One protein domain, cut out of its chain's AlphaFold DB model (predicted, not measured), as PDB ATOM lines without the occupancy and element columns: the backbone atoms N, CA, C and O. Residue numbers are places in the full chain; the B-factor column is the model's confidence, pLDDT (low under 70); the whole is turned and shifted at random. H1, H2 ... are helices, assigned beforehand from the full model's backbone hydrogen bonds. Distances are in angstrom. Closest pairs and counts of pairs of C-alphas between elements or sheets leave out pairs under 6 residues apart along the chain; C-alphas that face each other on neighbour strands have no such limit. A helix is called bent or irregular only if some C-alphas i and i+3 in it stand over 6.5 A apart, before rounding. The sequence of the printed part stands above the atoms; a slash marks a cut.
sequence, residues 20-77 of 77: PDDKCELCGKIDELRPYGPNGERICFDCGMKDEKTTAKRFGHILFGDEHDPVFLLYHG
ATOM      1  N   PRO A  20      27.640  10.655   2.209       90.44
ATOM      2  CA  PRO A  20      27.915  12.079   2.106       90.44
ATOM      3  C   PRO A  20      28.139  12.682   3.496       90.44
ATOM      4  O   PRO A  20      27.380  12.403   4.429       90.44
ATOM      5  N   ASP A  21      29.139  13.556   3.598       94.81
ATOM      6  CA  ASP A  21      29.361  14.350   4.802       94.81
ATOM      7  C   ASP A  21      28.176  15.286   5.065       94.81
ATOM      8  O   ASP A  21      27.582  15.855   4.141       94.81
ATOM      9  N   ASP A  22      27.882  15.500   6.343       97.38
ATOM     10  CA  ASP A  22      26.886  16.466   6.792       97.38
ATOM     11  C   ASP A  22      27.346  17.131   8.101       97.38
ATOM     12  O   ASP A  22      28.360  16.769   8.707       97.38
ATOM     13  N   LYS A  23      26.631  18.163   8.541       98.31
ATOM     14  CA  LYS A  23      26.952  18.921   9.745       98.31
ATOM     15  C   LYS A  23      26.464  18.194  10.995       98.31
ATOM     16  O   LYS A  23      25.269  18.132  11.253       98.31
ATOM     17  N   CYS A  24      27.400  17.731  11.824       98.38
ATOM     18  CA  CYS A  24      27.108  17.116  13.119       98.38
ATOM     19  C   CYS A  24      26.205  18.018  13.971       98.38
ATOM     20  O   CYS A  24      26.553  19.167  14.256       98.38
ATOM     21  N   GLU A  25      25.084  17.477  14.441       98.38
ATOM     22  CA  GLU A  25      24.062  18.233  15.172       98.38
ATOM     23  C   GLU A  25      24.503  18.641  16.590       98.38
ATOM     24  O   GLU A  25      23.920  19.548  17.178       98.38
ATOM     25  N   LEU A  26      25.572  18.034  17.129       97.50
ATOM     26  CA  LEU A  26      26.108  18.376  18.454       97.50
ATOM     27  C   LEU A  26      27.270  19.372  18.416       97.50
ATOM     28  O   LEU A  26      27.334  20.274  19.247       97.50
ATOM     29  N   CYS A  27      28.223  19.201  17.496       98.00
ATOM     30  CA  CYS A  27      29.446  20.016  17.470       98.00
ATOM     31  C   CYS A  27      29.584  20.904  16.230       98.00
ATOM     32  O   CYS A  27      30.454  21.771  16.201       98.00
ATOM     33  N   GLY A  28      28.758  20.700  15.201       97.88
ATOM     34  CA  GLY A  28      28.781  21.481  13.969       97.88
ATOM     35  C   GLY A  28      29.916  21.159  12.990       97.88
ATOM     36  O   GLY A  28      30.021  21.851  11.978       97.88
ATOM     37  N   LYS A  29      30.753  20.149  13.259       97.88
ATOM     38  CA  LYS A  29      31.786  19.653  12.329       97.88
ATOM     39  C   LYS A  29      31.123  19.012  11.100       97.88
ATOM     40  O   LYS A  29      30.118  18.326  11.262       97.88
ATOM     41  N   ILE A  30      31.691  19.229   9.914       98.06
ATOM     42  CA  ILE A  30      31.324  18.498   8.692       98.06
ATOM     43  C   ILE A  30      32.083  17.169   8.699       98.06
ATOM     44  O   ILE A  30      33.312  17.186   8.783       98.06
ATOM     45  N   ASP A  31      31.356  16.056   8.716       96.69
ATOM     46  CA  ASP A  31      31.912  14.700   8.810       96.69
ATOM     47  C   ASP A  31      30.860  13.666   8.366       96.69
ATOM     48  O   ASP A  31      29.681  14.006   8.208       96.69
ATOM     49  N   GLU A  32      31.245  12.395   8.258       94.62
ATOM     50  CA  GLU A  32      30.273  11.304   8.160       94.62
ATOM     51  C   GLU A  32      29.492  11.186   9.481       94.62
ATOM     52  O   GLU A  32      30.065  11.147  10.579       94.62
ATOM     53  N   LEU A  33      28.158  11.123   9.393       96.81
ATOM     54  CA  LEU A  33      27.277  11.151  10.563       96.81
ATOM     55  C   LEU A  33      26.475   9.864  10.732       96.81
ATOM     56  O   LEU A  33      25.972   9.281   9.772       96.81
ATOM     57  N   ARG A  34      26.235   9.489  11.990       95.81
ATOM     58  CA  ARG A  34      25.355   8.380  12.370       95.81
ATOM     59  C   ARG A  34      24.233   8.853  13.297       95.81
ATOM     60  O   ARG A  34      24.470   9.738  14.116       95.81
ATOM     61  N   PRO A  35      23.020   8.275  13.211       96.12
ATOM     62  CA  PRO A  35      21.870   8.655  14.042       96.12
ATOM     63  C   PRO A  35      21.964   8.077  15.469       96.12
ATOM     64  O   PRO A  35      21.036   7.439  15.961       96.12
ATOM     65  N   TYR A  36      23.119   8.224  16.123       96.69
ATOM     66  CA  TYR A  36      23.404   7.647  17.446       96.69
ATOM     67  C   TYR A  36      23.465   8.698  18.557       96.69
ATOM     68  O   TYR A  36      23.956   8.412  19.653       96.69
ATOM     69  N   GLY A  37      22.976   9.909  18.278       95.69
ATOM     70  CA  GLY A  37      22.803  10.946  19.282       95.69
ATOM     71  C   GLY A  37      21.910  10.492  20.442       95.69
ATOM     72  O   GLY A  37      21.054   9.615  20.259       95.69
ATOM     73  N   PRO A  38      22.072  11.070  21.645       93.31
ATOM     74  CA  PRO A  38      21.265  10.725  22.812       93.31
ATOM     75  C   PRO A  38      19.755  10.749  22.562       93.31
ATOM     76  O   PRO A  38      19.047   9.930  23.147       93.31
ATOM     77  N   ASN A  39      19.268  11.599  21.651       94.38
ATOM     78  CA  ASN A  39      17.870  11.702  21.226       94.38
ATOM     79  C   ASN A  39      17.646  11.317  19.751       94.38
ATOM     80  O   ASN A  39      16.575  11.582  19.211       94.38
ATOM     81  N   GLY A  40      18.616  10.662  19.110       93.25
ATOM     82  CA  GLY A  40      18.556  10.281  17.694       93.25
ATOM     83  C   GLY A  40      19.188  11.291  16.735       93.25
ATOM     84  O   GLY A  40      19.027  11.152  15.525       93.25
ATOM     85  N   GLU A  41      19.920  12.281  17.253       97.25
ATOM     86  CA  GLU A  41      20.649  13.260  16.448       97.25
ATOM     87  C   GLU A  41      21.665  12.591  15.504       97.25
ATOM     88  O   GLU A  41      22.265  11.555  15.829       97.25
ATOM     89  N   ARG A  42      21.908  13.220  14.349       97.69
ATOM     90  CA  ARG A  42      22.983  12.841  13.418       97.69
ATOM     91  C   ARG A  42      24.315  13.385  13.939       97.69
ATOM     92  O   ARG A  42      24.560  14.592  13.938       97.69
ATOM     93  N   ILE A  43      25.192  12.494  14.396       98.19
ATOM     94  CA  ILE A  43      26.438  12.861  15.082       98.19
ATOM     95  C   ILE A  43      27.670  12.224  14.443       98.19
ATOM     96  O   ILE A  43      27.604  11.115  13.916       98.19
ATOM     97  N   CYS A  44      28.805  12.922  14.509       97.88
ATOM     98  CA  CYS A  44      30.097  12.396  14.072       97.88
ATOM     99  C   CYS A  44      30.668  11.384  15.082       97.88
ATOM    100  O   CYS A  44      30.249  11.341  16.246       97.88
ATOM    101  N   PHE A  45      31.681  10.623  14.655       96.94
ATOM    102  CA  PHE A  45      32.375   9.640  15.495       96.94
ATOM    103  C   PHE A  45      32.905  10.249  16.803       96.94
ATOM    104  O   PHE A  45      32.622   9.730  17.882       96.94
ATOM    105  N   ASP A  46      33.582  11.399  16.729       98.06
ATOM    106  CA  ASP A  46      34.161  12.074  17.900       98.06
ATOM    107  C   ASP A  46      33.105  12.424  18.960       98.06
ATOM    108  O   ASP A  46      33.374  12.372  20.158       98.06
ATOM    109  N   CYS A  47      31.893  12.803  18.538       97.94
ATOM    110  CA  CYS A  47      30.787  13.072  19.456       97.94
ATOM    111  C   CYS A  47      30.216  11.787  20.054       97.94
ATOM    112  O   CYS A  47      29.924  11.776  21.248       97.94
ATOM    113  N   GLY A  48      30.099  10.715  19.266       97.25
ATOM    114  CA  GLY A  48      29.643   9.419  19.770       97.25
ATOM    115  C   GLY A  48      30.598   8.829  20.810       97.25
ATOM    116  O   GLY A  48      30.169   8.305  21.830       97.25
ATOM    117  N   MET A  49      31.909   8.995  20.620       97.81
ATOM    118  CA  MET A  49      32.915   8.472  21.554       97.81
ATOM    119  C   MET A  49      33.024   9.259  22.868       97.81
ATOM    120  O   MET A  49      33.652   8.787  23.812       97.81
ATOM    121  N   LYS A  50      32.388  10.434  22.980       97.44
ATOM    122  CA  LYS A  50      32.265  11.138  24.272       97.44
ATOM    123  C   LYS A  50      31.283  10.445  25.220       97.44
ATOM    124  O   LYS A  50      31.410  10.616  26.429       97.44
ATOM    125  N   ASP A  51      30.327   9.686  24.684       95.81
ATOM    126  CA  ASP A  51      29.384   8.863  25.445       95.81
ATOM    127  C   ASP A  51      29.115   7.544  24.704       95.81
ATOM    128  O   ASP A  51      28.032   7.281  24.171       95.81
ATOM    129  N   GLU A  52      30.147   6.699  24.682       96.69
ATOM    130  CA  GLU A  52      30.132   5.408  23.994       96.69
ATOM    131  C   GLU A  52      28.965   4.524  24.451       96.69
ATOM    132  O   GLU A  52      28.353   3.830  23.643       96.69
ATOM    133  N   LYS A  53      28.596   4.585  25.737       95.56
ATOM    134  CA  LYS A  53      27.504   3.783  26.297       95.56
ATOM    135  C   LYS A  53      26.160   4.160  25.675       95.56
ATOM    136  O   LYS A  53      25.401   3.274  25.274       95.56
ATOM    137  N   THR A  54      25.853   5.453  25.594       94.19
ATOM    138  CA  THR A  54      24.607   5.929  24.979       94.19
ATOM    139  C   THR A  54      24.600   5.663  23.476       94.19
ATOM    140  O   THR A  54      23.602   5.166  22.950       94.19
ATOM    141  N   THR A  55      25.721   5.908  22.794       96.56
ATOM    142  CA  THR A  55      25.881   5.598  21.368       96.56
ATOM    143  C   THR A  55      25.681   4.108  21.082       96.56
ATOM    144  O   THR A  55      24.914   3.770  20.184       96.56
ATOM    145  N   ALA A  56      26.270   3.211  21.879       94.38
ATOM    146  CA  ALA A  56      26.099   1.765  21.738       94.38
ATOM    147  C   ALA A  56      24.647   1.330  21.979       94.38
ATOM    148  O   ALA A  56      24.120   0.503  21.233       94.38
ATOM    149  N   LYS A  57      23.961   1.921  22.969       92.19
ATOM    150  CA  LYS A  57      22.533   1.661  23.202       92.19
ATOM    151  C   LYS A  57      21.684   2.079  21.997       92.19
ATOM    152  O   LYS A  57      20.832   1.311  21.559       92.19
ATOM    153  N   ARG A  58      21.920   3.275  21.446       93.56
ATOM    154  CA  ARG A  58      21.195   3.786  20.268       93.56
ATOM    155  C   ARG A  58      21.469   2.954  19.021       93.56
ATOM    156  O   ARG A  58      20.529   2.606  18.316       93.56
ATOM    157  N   PHE A  59      22.727   2.586  18.795       93.88
ATOM    158  CA  PHE A  59      23.122   1.657  17.742       93.88
ATOM    159  C   PHE A  59      22.372   0.323  17.852       93.88
ATOM    160  O   PHE A  59      21.764  -0.118  16.878       93.88
ATOM    161  N   GLY A  60      22.360  -0.279  19.045       91.31
ATOM    162  CA  GLY A  60      21.660  -1.536  19.302       91.31
ATOM    163  C   GLY A  60      20.157  -1.434  19.045       91.31
ATOM    164  O   GLY A  60      19.613  -2.255  18.315       91.31
ATOM    165  N   HIS A  61      19.508  -0.389  19.561       90.25
ATOM    166  CA  HIS A  61      18.085  -0.133  19.326       90.25
ATOM    167  C   HIS A  61      17.755   0.023  17.830       90.25
ATOM    168  O   HIS A  61      16.753  -0.505  17.363       90.25
ATOM    169  N   ILE A  62      18.608   0.697  17.050       91.00
ATOM    170  CA  ILE A  62      18.385   0.881  15.606       91.00
ATOM    171  C   ILE A  62      18.544  -0.429  14.827       91.00
ATOM    172  O   ILE A  62      17.787  -0.669  13.889       91.00
ATOM    173  N   LEU A  63      19.527  -1.264  15.177       90.25
ATOM    174  CA  LEU A  63      19.774  -2.515  14.454       90.25
ATOM    175  C   LEU A  63      18.832  -3.651  14.850       90.25
ATOM    176  O   LEU A  63      18.473  -4.461  13.999       90.25
ATOM    177  N   PHE A  64      18.481  -3.739  16.131       89.19
ATOM    178  CA  PHE A  64      17.809  -4.905  16.702       89.19
ATOM    179  C   PHE A  64      16.409  -4.593  17.249       89.19
ATOM    180  O   PHE A  64      15.701  -5.514  17.646       89.19
ATOM    181  N   GLY A  65      15.993  -3.323  17.258       83.88
ATOM    182  CA  GLY A  65      14.730  -2.900  17.858       83.88
ATOM    183  C   GLY A  65      14.715  -3.025  19.387       83.88
ATOM    184  O   GLY A  65      15.741  -3.256  20.029       83.88
ATOM    185  N   ASP A  66      13.529  -2.863  19.976       77.50
ATOM    186  CA  ASP A  66      13.317  -2.926  21.431       77.50
ATOM    187  C   ASP A  66      13.175  -4.352  21.980       77.50
ATOM    188  O   ASP A  66      13.277  -4.557  23.186       77.50
ATOM    189  N   GLU A  67      12.983  -5.356  21.122       67.50
ATOM    190  CA  GLU A  67      12.749  -6.750  21.539       67.50
ATOM    191  C   GLU A  67      13.951  -7.367  22.276       67.50
ATOM    192  O   GLU A  67      13.805  -8.320  23.041       67.50
ATOM    193  N   HIS A  68      15.140  -6.792  22.084       63.38
ATOM    194  CA  HIS A  68      16.375  -7.186  22.759       63.38
ATOM    195  C   HIS A  68      16.810  -6.202  23.854       63.38
ATOM    196  O   HIS A  68      17.899  -6.357  24.416       63.38
ATOM    197  N   ASP A  69      15.991  -5.195  24.179       65.06
ATOM    198  CA  ASP A  69      16.290  -4.304  25.293       65.06
ATOM    199  C   ASP A  69      16.057  -5.058  26.620       65.06
ATOM    200  O   ASP A  69      14.973  -5.605  26.858       65.06
ATOM    201  N   PRO A  70      17.061  -5.120  27.515       63.81
ATOM    202  CA  PRO A  70      16.937  -5.853  28.769       63.81
ATOM    203  C   PRO A  70      15.831  -5.288  29.667       63.81
ATOM    204  O   PRO A  70      15.331  -6.012  30.515       63.81
ATOM    205  N   VAL A  71      15.416  -4.030  29.490       65.06
ATOM    206  CA  VAL A  71      14.257  -3.459  30.180       65.06
ATOM    207  C   VAL A  71      12.965  -3.980  29.554       65.06
ATOM    208  O   VAL A  71      12.089  -4.409  30.295       65.06
ATOM    209  N   PHE A  72      12.847  -4.036  28.224       63.97
ATOM    210  CA  PHE A  72      11.668  -4.612  27.558       63.97
ATOM    211  C   PHE A  72      11.417  -6.068  27.984       63.97
ATOM    212  O   PHE A  72      10.303  -6.413  28.383       63.97
ATOM    213  N   LEU A  73      12.469  -6.895  28.015       60.78
ATOM    214  CA  LEU A  73      12.392  -8.292  28.468       60.78
ATOM    215  C   LEU A  73      11.987  -8.432  29.945       60.78
ATOM    216  O   LEU A  73      11.380  -9.431  30.317       60.78
ATOM    217  N   LEU A  74      12.293  -7.443  30.791       63.22
ATOM    218  CA  LEU A  74      11.901  -7.451  32.206       63.22
ATOM    219  C   LEU A  74      10.419  -7.117  32.431       63.22
ATOM    220  O   LEU A  74       9.876  -7.508  33.461       63.22
ATOM    221  N   TYR A  75       9.768  -6.396  31.512       59.34
ATOM    222  CA  TYR A  75       8.356  -6.000  31.647       59.34
ATOM    223  C   TYR A  75       7.387  -6.858  30.824       59.34
ATOM    224  O   TYR A  75       6.186  -6.836  31.097       59.34
ATOM    225  N   HIS A  76       7.886  -7.605  29.836       62.47
ATOM    226  CA  HIS A  76       7.062  -8.386  28.906       62.47
ATOM    227  C   HIS A  76       7.469  -9.868  28.795       62.47
ATOM    228  O   HIS A  76       7.002 -10.548  27.880       62.47
ATOM    229  N   GLY A  77       8.318 -10.355  29.709       52.31
ATOM    230  CA  GLY A  77       8.716 -11.764  29.835       52.31
ATOM    231  C   GLY A  77       7.776 -12.599  30.694       52.31
ATOM    232  O   GLY A  77       7.369 -12.110  31.772       52.31
TER     233      GLY A  77
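What this domain is: This is residues 20 to 77 of the 77 residues of an uncharacterized protein of viral metagenome (UniProt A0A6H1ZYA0). One long helix, H1, sharply kinked near residue 52, leads from a looped head, residues 20 to 44, toward a short helix, H2, whose residues 70 to 75 stick out at the far end. The head has no named element. The printed part has 58 residues with two named helices, H1 then H2, and no named strand; it is all helix by class, though under half of its residues are in named elements. It is a loose rod, with a radius of gyration of the C-alphas of 13.2 A and spans of 43 by 21 by 13 A.

How they stand to each other: H1, residues 45 to 64, has a kink of 108 degrees near residue 52 and is irregular, with C-alphas 50 and 53 9.0 A apart. In H1, 12 of 16 O i to N i+4 pairs are within hydrogen-bond range; in H2, residues 70 to 76, every such pair is. H1 and H2 are apart. Residues 22 to 23 pair with residues 30 to 31, antiparallel.

Where its parts are: H1 spans 20.6 A from C-alpha 45 at (32.375, 9.640, 15.495) to C-alpha 64. H2 spans 10.2 A and ends at C-alpha 76, (7.062, -8.386, 28.906).

The domain as a whole: The C-alphas farthest apart, those of Ile 30 and Gly 77, are 43.3 A apart. The printed part has no cut, and the link from H1 to H2 is tight. Residues 67 to 77 have pLDDT under 70.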